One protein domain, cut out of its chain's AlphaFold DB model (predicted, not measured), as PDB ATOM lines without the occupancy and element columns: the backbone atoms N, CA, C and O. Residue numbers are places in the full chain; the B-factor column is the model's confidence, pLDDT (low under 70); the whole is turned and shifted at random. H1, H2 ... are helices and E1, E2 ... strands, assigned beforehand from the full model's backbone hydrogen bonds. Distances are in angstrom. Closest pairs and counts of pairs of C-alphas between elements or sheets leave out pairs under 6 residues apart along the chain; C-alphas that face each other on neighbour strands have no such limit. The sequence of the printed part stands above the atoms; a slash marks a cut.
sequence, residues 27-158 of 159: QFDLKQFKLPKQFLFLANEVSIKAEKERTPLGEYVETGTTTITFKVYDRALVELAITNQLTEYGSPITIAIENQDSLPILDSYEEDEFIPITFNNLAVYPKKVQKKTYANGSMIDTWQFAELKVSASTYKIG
ATOM      1  N   GLN A  27       3.263  23.509   9.554       87.06
ATOM      2  CA  GLN A  27       4.546  23.629   8.872       87.06
ATOM      3  C   GLN A  27       5.467  24.597   9.608       87.06
ATOM      4  O   GLN A  27       5.047  25.666  10.062       87.06
ATOM      5  N   PHE A  28       6.747  24.250   9.678       85.38
ATOM      6  CA  PHE A  28       7.779  25.186  10.100       85.38
ATOM      7  C   PHE A  28       8.180  26.111   8.948       85.38
ATOM      8  O   PHE A  28       8.221  25.707   7.785       85.38
ATOM      9  N   ASP A  29       8.549  27.350   9.278       84.00
ATOM     10  CA  ASP A  29       9.160  28.261   8.309       84.00
ATOM     11  C   ASP A  29      10.548  27.731   7.916       84.00
ATOM     12  O   ASP A  29      11.440  27.615   8.762       84.00
ATOM     13  N   LEU A  30      10.744  27.444   6.626       85.06
ATOM     14  CA  LEU A  30      12.006  26.931   6.085       85.06
ATOM     15  C   LEU A  30      13.203  27.833   6.397       85.06
ATOM     16  O   LEU A  30      14.322  27.339   6.510       85.06
ATOM     17  N   LYS A  31      12.986  29.144   6.579       85.56
ATOM     18  CA  LYS A  31      14.051  30.101   6.929       85.56
ATOM     19  C   LYS A  31      14.699  29.814   8.283       85.56
ATOM     20  O   LYS A  31      15.763  30.357   8.568       85.56
ATOM     21  N   GLN A  32      14.065  28.996   9.121       84.12
ATOM     22  CA  GLN A  32      14.620  28.550  10.399       84.12
ATOM     23  C   GLN A  32      15.673  27.445  10.227       84.12
ATOM     24  O   GLN A  32      16.429  27.175  11.159       84.12
ATOM     25  N   PHE A  33      15.755  26.829   9.043       84.56
ATOM     26  CA  PHE A  33      16.676  25.741   8.745       84.56
ATOM     27  C   PHE A  33      17.785  26.200   7.800       84.56
ATOM     28  O   PHE A  33      17.580  27.006   6.891       84.56
ATOM     29  N   LYS A  34      18.981  25.640   7.986       83.75
ATOM     30  CA  LYS A  34      20.070  25.752   7.012       83.75
ATOM     31  C   LYS A  34      19.887  24.661   5.961       83.75
ATOM     32  O   LYS A  34      20.353  23.543   6.155       83.75
ATOM     33  N   LEU A  35      19.164  24.981   4.893       82.62
ATOM     34  CA  LEU A  35      18.959  24.059   3.778       82.62
ATOM     35  C   LEU A  35      20.111  24.165   2.767       82.62
ATOM     36  O   LEU A  35      20.533  25.286   2.456       82.62
ATOM     37  N   PRO A  36      20.592  23.032   2.227       85.69
ATOM     38  CA  PRO A  36      21.474  23.028   1.068       85.69
ATOM     39  C   PRO A  36      20.843  23.768  -0.113       85.69
ATOM     40  O   PRO A  36      19.624  23.758  -0.297       85.69
ATOM     41  N   LYS A  37      21.679  24.405  -0.934       85.56
ATOM     42  CA  LYS A  37      21.221  25.053  -2.176       85.56
ATOM     43  C   LYS A  37      21.066  24.062  -3.324       85.56
ATOM     44  O   LYS A  37      20.263  24.292  -4.220       85.56
ATOM     45  N   GLN A  38      21.873  23.009  -3.309       91.31
ATOM     46  CA  GLN A  38      21.926  21.965  -4.319       91.31
ATOM     47  C   GLN A  38      22.040  20.629  -3.599       91.31
ATOM     48  O   GLN A  38      22.824  20.499  -2.654       91.31
ATOM     49  N   PHE A  39      21.249  19.661  -4.042       94.19
ATOM     50  CA  PHE A  39      21.179  18.348  -3.427       94.19
ATOM     51  C   PHE A  39      21.799  17.299  -4.347       94.19
ATOM     52  O   PHE A  39      21.614  17.342  -5.565       94.19
ATOM     53  N   LEU A  40      22.507  16.354  -3.739       94.12
ATOM     54  CA  LEU A  40      22.936  15.103  -4.359       94.12
ATOM     55  C   LEU A  40      22.350  13.936  -3.566       94.12
ATOM     56  O   LEU A  40      22.161  14.055  -2.356       94.12
ATOM     57  N   PHE A  41      22.100  12.808  -4.213       94.31
ATOM     58  CA  PHE A  41      21.759  11.550  -3.547       94.31
ATOM     59  C   PHE A  41      22.545  10.402  -4.179       94.31
ATOM     60  O   PHE A  41      22.975  10.523  -5.321       94.31
ATOM     61  N   LEU A  42      22.738   9.312  -3.444       92.06
ATOM     62  CA  LEU A  42      23.311   8.082  -3.993       92.06
ATOM     63  C   LEU A  42      22.192   7.195  -4.540       92.06
ATOM     64  O   LEU A  42      21.139   7.078  -3.905       92.06
ATOM     65  N   ALA A  43      22.418   6.546  -5.684       89.44
ATOM     66  CA  ALA A  43      21.417   5.686  -6.321       89.44
ATOM     67  C   ALA A  43      20.899   4.582  -5.376       89.44
ATOM     68  O   ALA A  43      19.698   4.309  -5.324       89.44
ATOM     69  N   ASN A  44      21.792   4.004  -4.569       89.06
ATOM     70  CA  ASN A  44      21.470   2.968  -3.584       89.06
ATOM     71  C   ASN A  44      20.787   3.484  -2.296       89.06
ATOM     72  O   ASN A  44      20.359   2.685  -1.461       89.06
ATOM     73  N   GLU A  45      20.652   4.800  -2.120       90.88
ATOM     74  CA  GLU A  45      20.073   5.426  -0.925       90.88
ATOM     75  C   GLU A  45      18.649   5.970  -1.139       90.88
ATOM     76  O   GLU A  45      18.156   6.828  -0.393       90.88
ATOM     77  N   VAL A  46      17.956   5.431  -2.142       92.00
ATOM     78  CA  VAL A  46      16.535   5.680  -2.389       92.00
ATOM     79  C   VAL A  46      15.706   4.538  -1.816       92.00
ATOM     80  O   VAL A  46      15.958   3.366  -2.079       92.00
ATOM     81  N   SER A  47      14.679   4.875  -1.037       93.50
ATOM     82  CA  SER A  47      13.725   3.888  -0.522       93.50
ATOM     83  C   SER A  47      12.319   4.177  -1.020       93.50
ATOM     84  O   SER A  47      11.873   5.323  -1.049       93.50
ATOM     85  N   ILE A  48      11.622   3.119  -1.420       92.88
ATOM     86  CA  ILE A  48      10.275   3.179  -1.977       92.88
ATOM     87  C   ILE A  48       9.372   2.341  -1.081       92.88
ATOM     88  O   ILE A  48       9.686   1.194  -0.760       92.88
ATOM     89  N   LYS A  49       8.242   2.913  -0.675       91.94
ATOM     90  CA  LYS A  49       7.243   2.228   0.141       91.94
ATOM     91  C   LYS A  49       5.867   2.380  -0.494       91.94
ATOM     92  O   LYS A  49       5.429   3.500  -0.727       91.94
ATOM     93  N   ALA A  50       5.178   1.267  -0.732       89.06
ATOM     94  CA  ALA A  50       3.779   1.297  -1.148       89.06
ATOM     95  C   ALA A  50       2.899   1.844  -0.016       89.06
ATOM     96  O   ALA A  50       3.018   1.415   1.140       89.06
ATOM     97  N   GLU A  51       2.032   2.793  -0.354       85.94
ATOM     98  CA  GLU A  51       1.053   3.348   0.569       85.94
ATOM     99  C   GLU A  51      -0.073   2.336   0.809       85.94
ATOM    100  O   GLU A  51      -0.502   1.598  -0.084       85.94
ATOM    101  N   LYS A  52      -0.514   2.256   2.067       85.50
ATOM    102  CA  LYS A  52      -1.554   1.324   2.506       85.50
ATOM    103  C   LYS A  52      -2.584   2.070   3.324       85.50
ATOM    104  O   LYS A  52      -2.246   2.695   4.328       85.50
ATOM    105  N   GLU A  53      -3.839   1.928   2.943       84.31
ATOM    106  CA  GLU A  53      -4.961   2.488   3.675       84.31
ATOM    107  C   GLU A  53      -5.659   1.395   4.481       84.31
ATOM    108  O   GLU A  53      -5.770   0.243   4.054       84.31
ATOM    109  N   ARG A  54      -6.111   1.750   5.684       83.31
ATOM    110  CA  ARG A  54      -6.882   0.842   6.527       83.31
ATOM    111  C   ARG A  54      -8.357   0.966   6.173       83.31
ATOM    112  O   ARG A  54      -8.966   2.009   6.386       83.31
ATOM    113  N   THR A  55      -8.936  -0.120   5.687       81.44
ATOM    114  CA  THR A  55     -10.365  -0.205   5.383       81.44
ATOM    115  C   THR A  55     -11.214  -0.108   6.658       81.44
ATOM    116  O   THR A  55     -10.729  -0.409   7.755       81.44
ATOM    117  N   PRO A  56     -12.516   0.219   6.543       82.75
ATOM    118  CA  PRO A  56     -13.447   0.175   7.674       82.75
ATOM    119  C   PRO A  56     -13.540  -1.203   8.354       82.75
ATOM    120  O   PRO A  56     -13.882  -1.289   9.529       82.75
ATOM    121  N   LEU A  57     -13.207  -2.276   7.626       83.94
ATOM    122  CA  LEU A  57     -13.157  -3.658   8.121       83.94
ATOM    123  C   LEU A  57     -11.829  -3.993   8.826       83.94
ATOM    124  O   LEU A  57     -11.667  -5.082   9.367       83.94
ATOM    125  N   GLY A  58     -10.887  -3.047   8.864       81.06
ATOM    126  CA  GLY A  58      -9.615  -3.164   9.567       81.06
ATOM    127  C   GLY A  58      -8.468  -3.751   8.743       81.06
ATOM    128  O   GLY A  58      -7.353  -3.793   9.258       81.06
ATOM    129  N   GLU A  59      -8.713  -4.152   7.495       84.69
ATOM    130  CA  GLU A  59      -7.703  -4.672   6.566       84.69
ATOM    131  C   GLU A  59      -6.881  -3.537   5.945       84.69
ATOM    132  O   GLU A  59      -7.424  -2.468   5.669       84.69
ATOM    133  N   TYR A  60      -5.589  -3.770   5.702       81.69
ATOM    134  CA  TYR A  60      -4.725  -2.831   4.981       81.69
ATOM    135  C   TYR A  60      -4.726  -3.158   3.490       81.69
ATOM    136  O   TYR A  60      -4.302  -4.247   3.104       81.69
ATOM    137  N   VAL A  61      -5.151  -2.205   2.665       85.00
ATOM    138  CA  VAL A  61      -5.204  -2.336   1.205       85.00
ATOM    139  C   VAL A  61      -4.243  -1.333   0.582       85.00
ATOM    140  O   VAL A  61      -4.108  -0.211   1.065       85.00
ATOM    141  N   GLU A  62      -3.532  -1.752  -0.462       84.19
ATOM    142  CA  GLU A  62      -2.613  -0.878  -1.194       84.19
ATOM    143  C   GLU A  62      -3.397   0.173  -1.980       84.19
ATOM    144  O   GLU A  62      -4.359  -0.146  -2.677       84.19
ATOM    145  N   THR A  63      -2.987   1.435  -1.863       83.25
ATOM    146  CA  THR A  63      -3.669   2.575  -2.500       83.25
ATOM    147  C   THR A  63      -3.291   2.747  -3.972       83.25
ATOM    148  O   THR A  63      -3.861   3.589  -4.659       83.25
ATOM    149  N   GLY A  64      -2.308   1.982  -4.459       83.50
ATOM    150  CA  GLY A  64      -1.708   2.156  -5.785       83.50
ATOM    151  C   GLY A  64      -0.697   3.304  -5.864       83.50
ATOM    152  O   GLY A  64      -0.044   3.453  -6.891       83.50
ATOM    153  N   THR A  65      -0.524   4.070  -4.784       90.00
ATOM    154  CA  THR A  65       0.475   5.136  -4.685       90.00
ATOM    155  C   THR A  65       1.677   4.688  -3.861       90.00
ATOM    156  O   THR A  65       1.632   3.722  -3.091       90.00
ATOM    157  N   THR A  66       2.789   5.392  -4.028       92.00
ATOM    158  CA  THR A  66       4.030   5.115  -3.306       92.00
ATOM    159  C   THR A  66       4.566   6.369  -2.635       92.00
ATOM    160  O   THR A  66       4.326   7.494  -3.073       92.00
ATOM    161  N   THR A  67       5.316   6.165  -1.562       93.25
ATOM    162  CA  THR A  67       6.154   7.185  -0.951       93.25
ATOM    163  C   THR A  67       7.605   6.885  -1.286       93.25
ATOM    164  O   THR A  67       8.122   5.811  -0.963       93.25
ATOM    165  N   ILE A  68       8.262   7.848  -1.926       94.88
ATOM    166  CA  ILE A  68       9.674   7.787  -2.295       94.88
ATOM    167  C   ILE A  68      10.446   8.635  -1.295       94.88
ATOM    168  O   ILE A  68      10.121   9.795  -1.060       94.88
ATOM    169  N   THR A  69      11.469   8.058  -0.683       95.88
ATOM    170  CA  THR A  69      12.301   8.734   0.307       95.88
ATOM    171  C   THR A  69      13.745   8.747  -0.161       95.88
ATOM    172  O   THR A  69      14.353   7.690  -0.338       95.88
ATOM    173  N   PHE A  70      14.287   9.951  -0.319       95.06
ATOM    174  CA  PHE A  70      15.677  10.194  -0.685       95.06
ATOM    175  C   PHE A  70      16.478  10.585   0.554       95.06
ATOM    176  O   PHE A  70      16.065  11.465   1.315       95.06
ATOM    177  N   LYS A  71      17.650   9.977   0.731       94.69
ATOM    178  CA  LYS A  71      18.704  10.561   1.560       94.69
ATOM    179  C   LYS A  71      19.538  11.487   0.691       94.69
ATOM    180  O   LYS A  71      20.104  11.056  -0.308       94.69
ATOM    181  N   VAL A  72      19.576  12.761   1.055       94.25
ATOM    182  CA  VAL A  72      20.244  13.784   0.254       94.25
ATOM    183  C   VAL A  72      21.332  14.506   1.021       94.25
ATOM    184  O   VAL A  72      21.224  14.753   2.222       94.25
ATOM    185  N   TYR A  73      22.360  14.896   0.290       93.69
ATOM    186  CA  TYR A  73      23.549  15.571   0.774       93.69
ATOM    187  C   TYR A  73      23.653  16.962   0.158       93.69
ATOM    188  O   TYR A  73      23.118  17.224  -0.921       93.69
ATOM    189  N   ASP A  74      24.364  17.860   0.838       92.81
ATOM    190  CA  ASP A  74      24.746  19.142   0.252       92.81
ATOM    191  C   ASP A  74      25.850  18.914  -0.783       92.81
ATOM    192  O   ASP A  74      26.936  18.439  -0.439       92.81
ATOM    193  N   ARG A  75      25.585  19.289  -2.040       92.56
ATOM    194  CA  ARG A  75      26.549  19.168  -3.142       92.56
ATOM    195  C   ARG A  75      27.905  19.776  -2.789       92.56
ATOM    196  O   ARG A  75      28.931  19.146  -3.029       92.56
ATOM    197  N   ALA A  76      27.917  20.952  -2.162       91.06
ATOM    198  CA  ALA A  76      29.161  21.643  -1.833       91.06
ATOM    199  C   ALA A  76      30.000  20.879  -0.793       91.06
ATOM    200  O   ALA A  76      31.229  20.905  -0.849       91.06
ATOM    201  N   LEU A  77      29.349  20.191   0.153       90.06
ATOM    202  CA  LEU A  77      30.041  19.384   1.160       90.06
ATOM    203  C   LEU A  77      30.598  18.093   0.559       90.06
ATOM    204  O   LEU A  77      31.729  17.728   0.869       90.06
ATOM    205  N   VAL A  78      29.838  17.440  -0.324       91.38
ATOM    206  CA  VAL A  78      30.284  16.234  -1.037       91.38
ATOM    207  C   VAL A  78      31.498  16.550  -1.914       91.38
ATOM    208  O   VAL A  78      32.525  15.886  -1.801       91.38
ATOM    209  N   GLU A  79      31.424  17.603  -2.732       91.00
ATOM    210  CA  GLU A  79      32.529  18.030  -3.602       91.00
ATOM    211  C   GLU A  79      33.792  18.371  -2.793       91.00
ATOM    212  O   GLU A  79      34.906  17.980  -3.163       91.00
ATOM    213  N   LEU A  80      33.629  19.048  -1.650       90.69
ATOM    214  CA  LEU A  80      34.733  19.354  -0.745       90.69
ATOM    215  C   LEU A  80      35.348  18.084  -0.142       90.69
ATOM    216  O   LEU A  80      36.572  17.972  -0.077       90.69
ATOM    217  N   ALA A  81      34.526  17.131   0.296       90.50
ATOM    218  CA  ALA A  81      34.994  15.869   0.859       90.50
ATOM    219  C   ALA A  81      35.768  15.040  -0.176       90.50
ATOM    220  O   ALA A  81      36.881  14.606   0.119       90.50
ATOM    221  N   ILE A  82      35.254  14.917  -1.404       89.19
ATOM    222  CA  ILE A  82      35.937  14.226  -2.511       89.19
ATOM    223  C   ILE A  82      37.282  14.893  -2.815       89.19
ATOM    224  O   ILE A  82      38.305  14.216  -2.900       89.19
ATOM    225  N   THR A  83      37.309  16.227  -2.908       92.38
ATOM    226  CA  THR A  83      38.542  16.991  -3.167       92.38
ATOM    227  C   THR A  83      39.610  16.743  -2.096       92.38
ATOM    228  O   THR A  83      40.798  16.679  -2.407       92.38
ATOM    229  N   ASN A  84      39.194  16.573  -0.840       91.62
ATOM    230  CA  ASN A  84      40.084  16.310   0.292       91.62
ATOM    231  C   ASN A  84      40.289  14.813   0.587       91.62
ATOM    232  O   ASN A  84      40.894  14.487   1.606       91.62
ATOM    233  N   GLN A  85      39.805  13.909  -0.276       88.25
ATOM    234  CA  GLN A  85      39.901  12.452  -0.098       88.25
ATOM    235  C   GLN A  85      39.296  11.957   1.231       88.25
ATOM    236  O   GLN A  85      39.776  11.000   1.837       88.25
ATOM    237  N   LEU A  86      38.238  12.625   1.696       87.25
ATOM    238  CA  LEU A  86      37.480  12.226   2.876       87.25
ATOM    239  C   LEU A  86      36.429  11.176   2.503       87.25
ATOM    240  O   LEU A  86      35.834  11.222   1.427       87.25
ATOM    241  N   THR A  87      36.168  10.260   3.433       77.19
ATOM    242  CA  THR A  87      35.142   9.211   3.299       77.19
ATOM    243  C   THR A  87      33.806   9.595   3.936       77.19
ATOM    244  O   THR A  87      32.857   8.820   3.890       77.19
ATOM    245  N   GLU A  88      33.723  10.775   4.557       79.50
ATOM    246  CA  GLU A  88      32.519  11.276   5.222       79.50
ATOM    247  C   GLU A  88      32.024  12.558   4.544       79.50
ATOM    248  O   GLU A  88      32.733  13.562   4.482       79.50
ATOM    249  N   TYR A  89      30.780  12.525   4.060       79.44
ATOM    250  CA  TYR A  89      30.165  13.583   3.242       79.44
ATOM    251  C   TYR A  89      29.163  14.453   4.026       79.44
ATOM    252  O   TYR A  89      28.387  15.218   3.452       79.44
ATOM    253  N   GLY A  90      29.176  14.331   5.359       78.69
ATOM    254  CA  GLY A  90      28.177  14.900   6.265       78.69
ATOM    255  C   GLY A  90      26.955  13.995   6.461       78.69
ATOM    256  O   GLY A  90      26.818  12.948   5.832       78.69
ATOM    257  N   SER A  91      26.061  14.390   7.371       86.19
ATOM    258  CA  SER A  91      24.827  13.641   7.638       86.19
ATOM    259  C   SER A  91      23.775  13.915   6.559       86.19
ATOM    260  O   SER A  91      23.473  15.089   6.316       86.19
ATOM    261  N   PRO A  92      23.164  12.880   5.955       90.56
ATOM    262  CA  PRO A  92      22.125  13.082   4.958       90.56
ATOM    263  C   PRO A  92      20.847  13.654   5.576       90.56
ATOM    264  O   PRO A  92      20.467  13.338   6.707       90.56
ATOM    265  N   ILE A  93      20.136  14.448   4.784       90.88
ATOM    266  CA  ILE A  93      18.777  14.899   5.065       90.88
ATOM    267  C   ILE A  93      17.822  13.916   4.392       90.88
ATOM    268  O   ILE A  93      17.951  13.622   3.210       90.88
ATOM    269  N   THR A  94      16.850  13.397   5.134       93.81
ATOM    270  CA  THR A  94      15.819  12.518   4.568       93.81
ATOM    271  C   THR A  94      14.651  13.354   4.053       93.81
ATOM    272  O   THR A  94      14.014  14.054   4.842       93.81
ATOM    273  N   ILE A  95      14.360  13.275   2.754       94.19
ATOM    274  CA  ILE A  95      13.247  13.979   2.107       94.19
ATOM    275  C   ILE A  95      12.275  12.948   1.539       94.19
ATOM    276  O   ILE A  95      12.650  12.131   0.698       94.19
ATOM    277  N   ALA A  96      11.027  12.992   2.005       94.81
ATOM    278  CA  ALA A  96       9.955  12.116   1.541       94.81
ATOM    279  C   ALA A  96       9.051  12.824   0.520       94.81
ATOM    280  O   ALA A  96       8.673  13.980   0.707       94.81
ATOM    281  N   ILE A  97       8.677  12.115  -0.536       94.12
ATOM    282  CA  ILE A  97       7.692  12.537  -1.525       94.12
ATOM    283  C   ILE A  97       6.589  11.491  -1.509       94.12
ATOM    284  O   ILE A  97       6.818  10.330  -1.836       94.12
ATOM    285  N   GLU A  98       5.410  11.908  -1.074       91.44
ATOM    286  CA  GLU A  98       4.257  11.029  -0.888       91.44
ATOM    287  C   GLU A  98       3.351  11.068  -2.121       91.44
ATOM    288  O   GLU A  98       3.436  11.987  -2.943       91.44
ATOM    289  N   ASN A  99       2.460  10.082  -2.233       90.75
ATOM    290  CA  ASN A  99       1.454   9.993  -3.295       90.75
ATOM    291  C   ASN A  99       2.049  10.017  -4.714       90.75
ATOM    292  O   ASN A  99       1.576  10.744  -5.581       90.75
ATOM    293  N   GLN A 100       3.121   9.255  -4.928       89.94
ATOM    294  CA  GLN A 100       3.785   9.134  -6.221       89.94
ATOM    295  C   GLN A 100       3.260   7.924  -6.993       89.94
ATOM    296  O   GLN A 100       3.255   6.803  -6.474       89.94
ATOM    297  N   ASP A 101       2.876   8.161  -8.246       88.06
ATOM    298  CA  ASP A 101       2.375   7.137  -9.174       88.06
ATOM    299  C   ASP A 101       3.496   6.492 -10.007       88.06
ATOM    300  O   ASP A 101       3.298   5.472 -10.663       88.06
ATOM    301  N   SER A 102       4.688   7.094  -9.999       86.31
ATOM    302  CA  SER A 102       5.843   6.665 -10.788       86.31
ATOM    303  C   SER A 102       7.087   6.539  -9.923       86.31
ATOM    304  O   SER A 102       7.330   7.380  -9.060       86.31
ATOM    305  N   LEU A 103       7.905   5.529 -10.210       87.94
ATOM    306  CA  LEU A 103       9.183   5.298  -9.543       87.94
ATOM    307  C   LEU A 103      10.323   6.057 -10.241       87.94
ATOM    308  O   LEU A 103      10.242   6.309 -11.447       87.94
ATOM    309  N   PRO A 104      11.396   6.421  -9.517       88.44
ATOM    310  CA  PRO A 104      12.576   7.004 -10.135       88.44
ATOM    311  C   PRO A 104      13.263   5.958 -11.020       88.44
ATOM    312  O   PRO A 104      13.461   4.819 -10.605       88.44
ATOM    313  N   ILE A 105      13.628   6.357 -12.237       88.44
ATOM    314  CA  ILE A 105      14.399   5.521 -13.161       88.44
ATOM    315  C   ILE A 105      15.876   5.799 -12.889       88.44
ATOM    316  O   ILE A 105      16.333   6.920 -13.116       88.44
ATOM    317  N   LEU A 106      16.593   4.798 -12.377       89.38
ATOM    318  CA  LEU A 106      18.003   4.920 -11.991       89.38
ATOM    319  C   LEU A 106      18.937   3.995 -12.788       89.38
ATOM    320  O   LEU A 106      20.139   4.022 -12.567       89.38
ATOM    321  N   ASP A 107      18.406   3.228 -13.745       86.56
ATOM    322  CA  ASP A 107      19.134   2.181 -14.485       86.56
ATOM    323  C   ASP A 107      20.352   2.690 -15.276       86.56
ATOM    324  O   ASP A 107      21.204   1.907 -15.690       86.56
ATOM    325  N   SER A 108      20.415   3.998 -15.536       88.56
ATOM    326  CA  SER A 108      21.522   4.647 -16.241       88.56
ATOM    327  C   SER A 108      22.683   5.070 -15.339       88.56
ATOM    328  O   SER A 108      23.648   5.617 -15.868       88.56
ATOM    329  N   TYR A 109      22.575   4.883 -14.023       89.62
ATOM    330  CA  TYR A 109      23.547   5.344 -13.031       89.62
ATOM    331  C   TYR A 109      24.204   4.169 -12.302       89.62
ATOM    332  O   TYR A 109      23.599   3.104 -12.150       89.62
ATOM    333  N   GLU A 110      25.434   4.365 -11.833       90.38
ATOM    334  CA  GLU A 110      26.121   3.379 -10.986       90.38
ATOM    335  C   GLU A 110      25.578   3.419  -9.541       90.38
ATOM    336  O   GLU A 110      25.040   4.431  -9.086       90.38
ATOM    337  N   GLU A 111      25.683   2.311  -8.795       83.75
ATOM    338  CA  GLU A 111      25.090   2.208  -7.446       83.75
ATOM    339  C   GLU A 111      25.677   3.217  -6.444       83.75
ATOM    340  O   GLU A 111      24.971   3.677  -5.542       83.75
ATOM    341  N   ASP A 112      26.957   3.552  -6.598       86.75
ATOM    342  CA  ASP A 112      27.725   4.496  -5.787       86.75
ATOM    343  C   ASP A 112      27.860   5.887  -6.432       86.75
ATOM    344  O   ASP A 112      28.596   6.744  -5.934       86.75
ATOM    345  N   GLU A 113      27.113   6.151  -7.505       90.19
ATOM    346  CA  GLU A 113      27.114   7.447  -8.172       90.19
ATOM    347  C   GLU A 113      26.301   8.489  -7.389       90.19
ATOM    348  O   GLU A 113      25.151   8.263  -6.998       90.19
ATOM    349  N   PHE A 114      26.889   9.674  -7.192       92.19
ATOM    350  CA  PHE A 114      26.171  10.838  -6.678       92.19
ATOM    351  C   PHE A 114      25.390  11.527  -7.798       92.19
ATOM    352  O   PHE A 114      25.965  12.165  -8.680       92.19
ATOM    353  N   ILE A 115      24.066  11.483  -7.700       94.12
ATOM    354  CA  ILE A 115      23.154  11.996  -8.714       94.12
ATOM    355  C   ILE A 115      22.548  13.330  -8.244       94.12
ATOM    356  O   ILE A 115      22.023  13.416  -7.126       94.12
ATOM    357  N   PRO A 116      22.576  14.390  -9.073       94.75
ATOM    358  CA  PRO A 116      21.881  15.637  -8.776       94.75
ATOM    359  C   PRO A 116      20.370  15.463  -8.679       94.75
ATOM    360  O   PRO A 116      19.749  14.763  -9.480       94.75
ATOM    361  N   ILE A 117      19.764  16.155  -7.716       95.00
ATOM    362  CA  ILE A 117      18.312  16.188  -7.552       95.00
ATOM    363  C   ILE A 117      17.841  17.577  -7.139       95.00
ATOM    364  O   ILE A 117      18.479  18.280  -6.354       95.00
ATOM    365  N   THR A 118      16.689  17.974  -7.667       93.75
ATOM    366  CA  THR A 118      15.996  19.205  -7.281       93.75
ATOM    367  C   THR A 118      14.627  18.868  -6.717       93.75
ATOM    368  O   THR A 118      13.901  18.059  -7.292       93.75
ATOM    369  N   PHE A 119      14.254  19.516  -5.616       93.44
ATOM    370  CA  PHE A 119      12.949  19.361  -4.975       93.44
ATOM    371  C   PHE A 119      12.123  20.634  -5.113       93.44
ATOM    372  O   PHE A 119      12.629  21.734  -4.883       93.44
ATOM    373  N   ASN A 120      10.833  20.482  -5.411       91.44
ATOM    374  CA  ASN A 120       9.890  21.595  -5.427       91.44
ATOM    375  C   ASN A 120       9.001  21.571  -4.185       91.44
ATOM    376  O   ASN A 120       8.563  20.508  -3.743       91.44
ATOM    377  N   ASN A 121       8.688  22.765  -3.671       91.25
ATOM    378  CA  ASN A 121       7.814  22.969  -2.513       91.25
ATOM    379  C   ASN A 121       8.250  22.149  -1.291       91.25
ATOM    380  O   ASN A 121       7.476  21.368  -0.738       91.25
ATOM    381  N   LEU A 122       9.510  22.320  -0.881       92.50
ATOM    382  CA  LEU A 122       9.993  21.745   0.370       92.50
ATOM    383  C   LEU A 122       9.145  22.247   1.542       92.50
ATOM    384  O   LEU A 122       8.803  23.423   1.623       92.50
ATOM    385  N   ALA A 123       8.837  21.353   2.467       91.88
ATOM    386  CA  ALA A 123       8.095  21.663   3.674       91.88
ATOM    387  C   ALA A 123       8.575  20.775   4.823       91.88
ATOM    388  O   ALA A 123       8.914  19.602   4.632       91.88
ATOM    389  N   VAL A 124       8.621  21.355   6.023       91.25
ATOM    390  CA  VAL A 124       9.065  20.681   7.245       91.25
ATOM    391  C   VAL A 124       7.895  20.599   8.213       91.25
ATOM    392  O   VAL A 124       7.318  21.623   8.573       91.25
ATOM    393  N   TYR A 125       7.583  19.383   8.650       90.44
ATOM    394  CA  TYR A 125       6.437  19.062   9.496       90.44
ATOM    395  C   TYR A 125       6.891  18.395  10.797       90.44
ATOM    396  O   TYR A 125       7.861  17.626  10.786       90.44
ATOM    397  N   PRO A 126       6.189  18.607  11.921       87.50
ATOM    398  CA  PRO A 126       6.304  17.745  13.086       87.50
ATOM    399  C   PRO A 126       5.922  16.304  12.730       87.50
ATOM    400  O   PRO A 126       4.875  16.045  12.137       87.50
ATOM    401  N   LYS A 127       6.739  15.339  13.145       87.94
ATOM    402  CA  LYS A 127       6.501  13.914  12.915       87.94
ATOM    403  C   LYS A 127       6.210  13.201  14.230       87.94
ATOM    404  O   LYS A 127       6.991  13.282  15.185       87.94
ATOM    405  N   LYS A 128       5.090  12.471  14.264       86.75
ATOM    406  CA  LYS A 128       4.790  11.532  15.350       86.75
ATOM    407  C   LYS A 128       5.661  10.294  15.208       86.75
ATOM    408  O   LYS A 128       5.741   9.702  14.134       86.75
ATOM    409  N   VAL A 129       6.252   9.876  16.315       85.56
ATOM    410  CA  VAL A 129       6.986   8.622  16.420       85.56
ATOM    411  C   VAL A 129       6.501   7.832  17.620       85.56
ATOM    412  O   VAL A 129       6.126   8.398  18.650       85.56
ATOM    413  N   GLN A 130       6.494   6.513  17.460       86.31
ATOM    414  CA  GLN A 130       6.198   5.588  18.538       86.31
ATOM    415  C   GLN A 130       7.424   5.507  19.442       86.31
ATOM    416  O   GLN A 130       8.520   5.157  19.005       86.31
ATOM    417  N   LYS A 131       7.249   5.862  20.709       85.19
ATOM    418  CA  LYS A 131       8.295   5.804  21.725       85.19
ATOM    419  C   LYS A 131       7.783   5.030  22.923       85.19
ATOM    420  O   LYS A 131       6.662   5.236  23.378       85.19
ATOM    421  N   LYS A 132       8.647   4.183  23.479       84.94
ATOM    422  CA  LYS A 132       8.372   3.534  24.758       84.94
ATOM    423  C   LYS A 132       8.462   4.564  25.866       84.94
ATOM    424  O   LYS A 132       9.445   5.293  25.974       84.94
ATOM    425  N   THR A 133       7.414   4.658  26.664       83.25
ATOM    426  CA  THR A 133       7.343   5.550  27.816       83.25
ATOM    427  C   THR A 133       6.962   4.727  29.029       83.25
ATOM    428  O   THR A 133       6.118   3.836  28.951       83.25
ATOM    429  N   TYR A 134       7.612   5.003  30.152       82.62
ATOM    430  CA  TYR A 134       7.293   4.331  31.398       82.62
ATOM    431  C   TYR A 134       6.051   4.973  32.018       82.62
ATOM    432  O   TYR A 134       6.073   6.155  32.361       82.62
ATOM    433  N   ALA A 135       4.972   4.205  32.153       81.94
ATOM    434  CA  ALA A 135       3.745   4.639  32.811       81.94
ATOM    435  C   ALA A 135       3.132   3.474  33.596       81.94
ATOM    436  O   ALA A 135       3.140   2.327  33.147       81.94
ATOM    437  N   ASN A 136       2.600   3.765  34.788       77.88
ATOM    438  CA  ASN A 136       1.909   2.794  35.648       77.88
ATOM    439  C   ASN A 136       2.678   1.473  35.868       77.88
ATOM    440  O   ASN A 136       2.092   0.397  35.843       77.88
ATOM    441  N   GLY A 137       3.999   1.544  36.065       87.00
ATOM    442  CA  GLY A 137       4.821   0.364  36.359       87.00
ATOM    443  C   GLY A 137       5.230  -0.477  35.143       87.00
ATOM    444  O   GLY A 137       5.839  -1.529  35.320       87.00
ATOM    445  N   SER A 138       4.917  -0.043  33.917       82.62
ATOM    446  CA  SER A 138       5.244  -0.775  32.688       82.62
ATOM    447  C   SER A 138       5.725   0.154  31.570       82.62
ATOM    448  O   SER A 138       5.460   1.356  31.574       82.62
ATOM    449  N   MET A 139       6.463  -0.405  30.609       85.50
ATOM    450  CA  MET A 139       6.798   0.295  29.369       85.50
ATOM    451  C   MET A 139       5.621   0.169  28.408       85.50
ATOM    452  O   MET A 139       5.326  -0.932  27.944       85.50
ATOM    453  N   ILE A 140       4.976   1.290  28.101       86.19
ATOM    454  CA  ILE A 140       3.905   1.370  27.109       86.19
ATOM    455  C   ILE A 140       4.395   2.103  25.865       86.19
ATOM    456  O   ILE A 140       5.237   2.998  25.948       86.19
ATOM    457  N   ASP A 141       3.863   1.738  24.704       84.12
ATOM    458  CA  ASP A 141       4.122   2.472  23.472       84.12
ATOM    459  C   ASP A 141       3.218   3.704  23.400       84.12
ATOM    460  O   ASP A 141       1.992   3.600  23.461       84.12
ATOM    461  N   THR A 142       3.822   4.880  23.258       85.25
ATOM    462  CA  THR A 142       3.107   6.148  23.096       85.25
ATOM    463  C   THR A 142       3.485   6.805  21.775       85.25
ATOM    464  O   THR A 142       4.628   6.731  21.325       85.25
ATOM    465  N   TRP A 143       2.518   7.464  21.138       83.94
ATOM    466  CA  TRP A 143       2.759   8.277  19.949       83.94
ATOM    467  C   TRP A 143       2.991   9.722  20.364       83.94
ATOM    468  O   TRP A 143       2.090  10.369  20.893       83.94
ATOM    469  N   GLN A 144       4.186  10.238  20.098       84.25
ATOM    470  CA  GLN A 144       4.552  11.611  20.442       84.25
ATOM    471  C   GLN A 144       5.255  12.311  19.280       84.25
ATOM    472  O   GLN A 144       5.993  11.685  18.520       84.25
ATOM    473  N   PHE A 145       5.026  13.618  19.141       82.94
ATOM    474  CA  PHE A 145       5.766  14.457  18.200       82.94
ATOM    475  C   PHE A 145       7.175  14.689  18.738       82.94
ATOM    476  O   PHE A 145       7.358  15.436  19.696       82.94
ATOM    477  N   ALA A 146       8.161  14.015  18.153       82.19
ATOM    478  CA  ALA A 146       9.542  14.086  18.629       82.19
ATOM    479  C   ALA A 146      10.586  14.121  17.506       82.19
ATOM    480  O   ALA A 146      11.780  14.146  17.793       82.19
ATOM    481  N   GLU A 147      10.145  14.119  16.251       86.25
ATOM    482  CA  GLU A 147      10.998  14.225  15.070       86.25
ATOM    483  C   GLU A 147      10.447  15.285  14.116       86.25
ATOM    484  O   GLU A 147       9.298  15.720  14.236       86.25
ATOM    485  N   LEU A 148      11.267  15.671  13.141       88.44
ATOM    486  CA  LEU A 148      10.853  16.476  12.001       88.44
ATOM    487  C   LEU A 148      10.819  15.596  10.753       88.44
ATOM    488  O   LEU A 148      11.710  14.775  10.535       88.44
ATOM    489  N   LYS A 149       9.797  15.782   9.924       90.81
ATOM    490  CA  LYS A 149       9.700  15.221   8.579       90.81
ATOM    491  C   LYS A 149       9.963  16.339   7.584       90.81
ATOM    492  O   LYS A 149       9.277  17.356   7.619       90.81
ATOM    493  N   VAL A 150      10.916  16.133   6.685       92.31
ATOM    494  CA  VAL A 150      11.091  16.984   5.506       92.31
ATOM    495  C   VAL A 150      10.410  16.292   4.336       92.31
ATOM    496  O   VAL A 150      10.578  15.090   4.133       92.31
ATOM    497  N   SER A 151       9.619  17.037   3.579       93.12
ATOM    498  CA  SER A 151       8.963  16.517   2.383       93.12
ATOM    499  C   SER A 151       8.971  17.530   1.258       93.12
ATOM    500  O   SER A 151       9.147  18.723   1.498       93.12
ATOM    501  N   ALA A 152       8.797  17.039   0.040       93.50
ATOM    502  CA  ALA A 152       8.655  17.844  -1.162       93.50
ATOM    503  C   ALA A 152       7.405  17.397  -1.923       93.50
ATOM    504  O   ALA A 152       6.973  16.255  -1.784       93.50
ATOM    505  N   SER A 153       6.833  18.282  -2.738       91.88
ATOM    506  CA  SER A 153       5.696  17.910  -3.591       91.88
ATOM    507  C   SER A 153       6.137  17.116  -4.817       91.88
ATOM    508  O   SER A 153       5.454  16.185  -5.225       91.88
ATOM    509  N   THR A 154       7.267  17.494  -5.418       91.19
ATOM    510  CA  THR A 154       7.825  16.823  -6.597       91.19
ATOM    511  C   THR A 154       9.347  16.861  -6.552       91.19
ATOM    512  O   THR A 154       9.939  17.682  -5.842       91.19
ATOM    513  N   TYR A 155       9.980  16.036  -7.380       93.44
ATOM    514  CA  TYR A 155      11.425  16.025  -7.575       93.44
ATOM    515  C   TYR A 155      11.788  15.950  -9.066       93.44
ATOM    516  O   TYR A 155      10.968  15.554  -9.894       93.44
ATOM    517  N   LYS A 156      13.017  16.345  -9.404       92.69
ATOM    518  CA  LYS A 156      13.634  16.173 -10.727       92.69
ATOM    519  C   LYS A 156      15.046  15.625 -10.530       92.69
ATOM    520  O   LYS A 156      15.825  16.245  -9.811       92.69
ATOM    521  N   ILE A 157      15.342  14.480 -11.142       92.19
ATOM    522  CA  ILE A 157      16.674  13.858 -11.157       92.19
ATOM    523  C   ILE A 157      17.460  14.410 -12.354       92.19
ATOM    524  O   ILE A 157      16.896  14.562 -13.440       92.19
ATOM    525  N   GLY A 158      18.740  14.718 -12.147       83.94
ATOM    526  CA  GLY A 158      19.607  15.384 -13.121       83.94
ATOM    527  C   GLY A 158      19.554  16.917 -13.043       83.94
ATOM    528  O   GLY A 158      18.883  17.489 -12.180       83.94
TER     529      GLY A 158
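Overview. This is residues 27 to 158 of the 159 residues of an uncharacterized protein of Bacillus wiedmannii (UniProt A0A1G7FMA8). One sheet of seven strands curls like part of a barrel and folds back on itself, with E5, E6, E3 and E2 facing E4 and E7 across the hinge strand E1. Two long hairpins, E1 with E2 and E5 with E6, reach out of this curled body with their turns well away from each other, and the short helix H1 lies at the opposite end from the turn of E1 and E2. The printed part has 132 residues with seven named strands and one named helix, in the order E1, E2, H1, E3, E4, E5, E6, E7. The mixed sheet runs E5, E6, E3, E2, E1, E4, E7, and the class is mostly strand. The whole is loose, with a radius of gyration of the C-alphas of 18.0 A and spans of 55 by 36 by 28 A.

Along the chain. Residues 27 to 38 hold no named element. E1, residues 39 to 54, begins at C-alpha 39 at (21.179, 18.348, -3.427), measures 34.5 A and bends by 90 degrees at residue 42. E2, residues 60 to 74, measures 37.1 A and bends by 74 degrees at residue 64. H1 is residues 75 to 83, E3 residues 93 to 100 and E4 residues 114 to 120. E5, residues 123 to 135, measures 34.0 A and bends by 55 degrees at residue 132. E6, residues 138 to 151, measures 35.1 A and runs on into E7, residues 154 to 157, at 66 degrees. E7 ends at C-alpha 157 at (16.674, 13.858, -11.157).

Arrangement. E1 and E2 form an antiparallel hairpin, with N 49 and O 67 at 2.9 A. E3 is antiparallel to E2, with N 95 and O 70 at 2.9 A. E6 is parallel to E3, with N 96 and O 150 at 3.0 A. E5 and E6 form a hairpin, with N 131 and O 142 at 2.8 A. On the other side of E1, E4 is antiparallel to it, with N 115 and O 41 at 2.8 A. E7 is antiparallel to E4, with N 118 and O 156 at 2.9 A. H1 is on the sheet at a height of 9.4 A, over none of its strands, but only just: 2 of its C-alphas fall on E1. In H1 every O i to N i+4 pair is within hydrogen-bond range.

Size, cuts and confidence. The C-alphas farthest apart, those of Leu 57 and Asn 84, are 57.4 A apart. The printed part has no cut. The link from E3 to E4, 13 residues, is long. The mean pLDDT of the printed part is 88.4, and no printed residue is under 70.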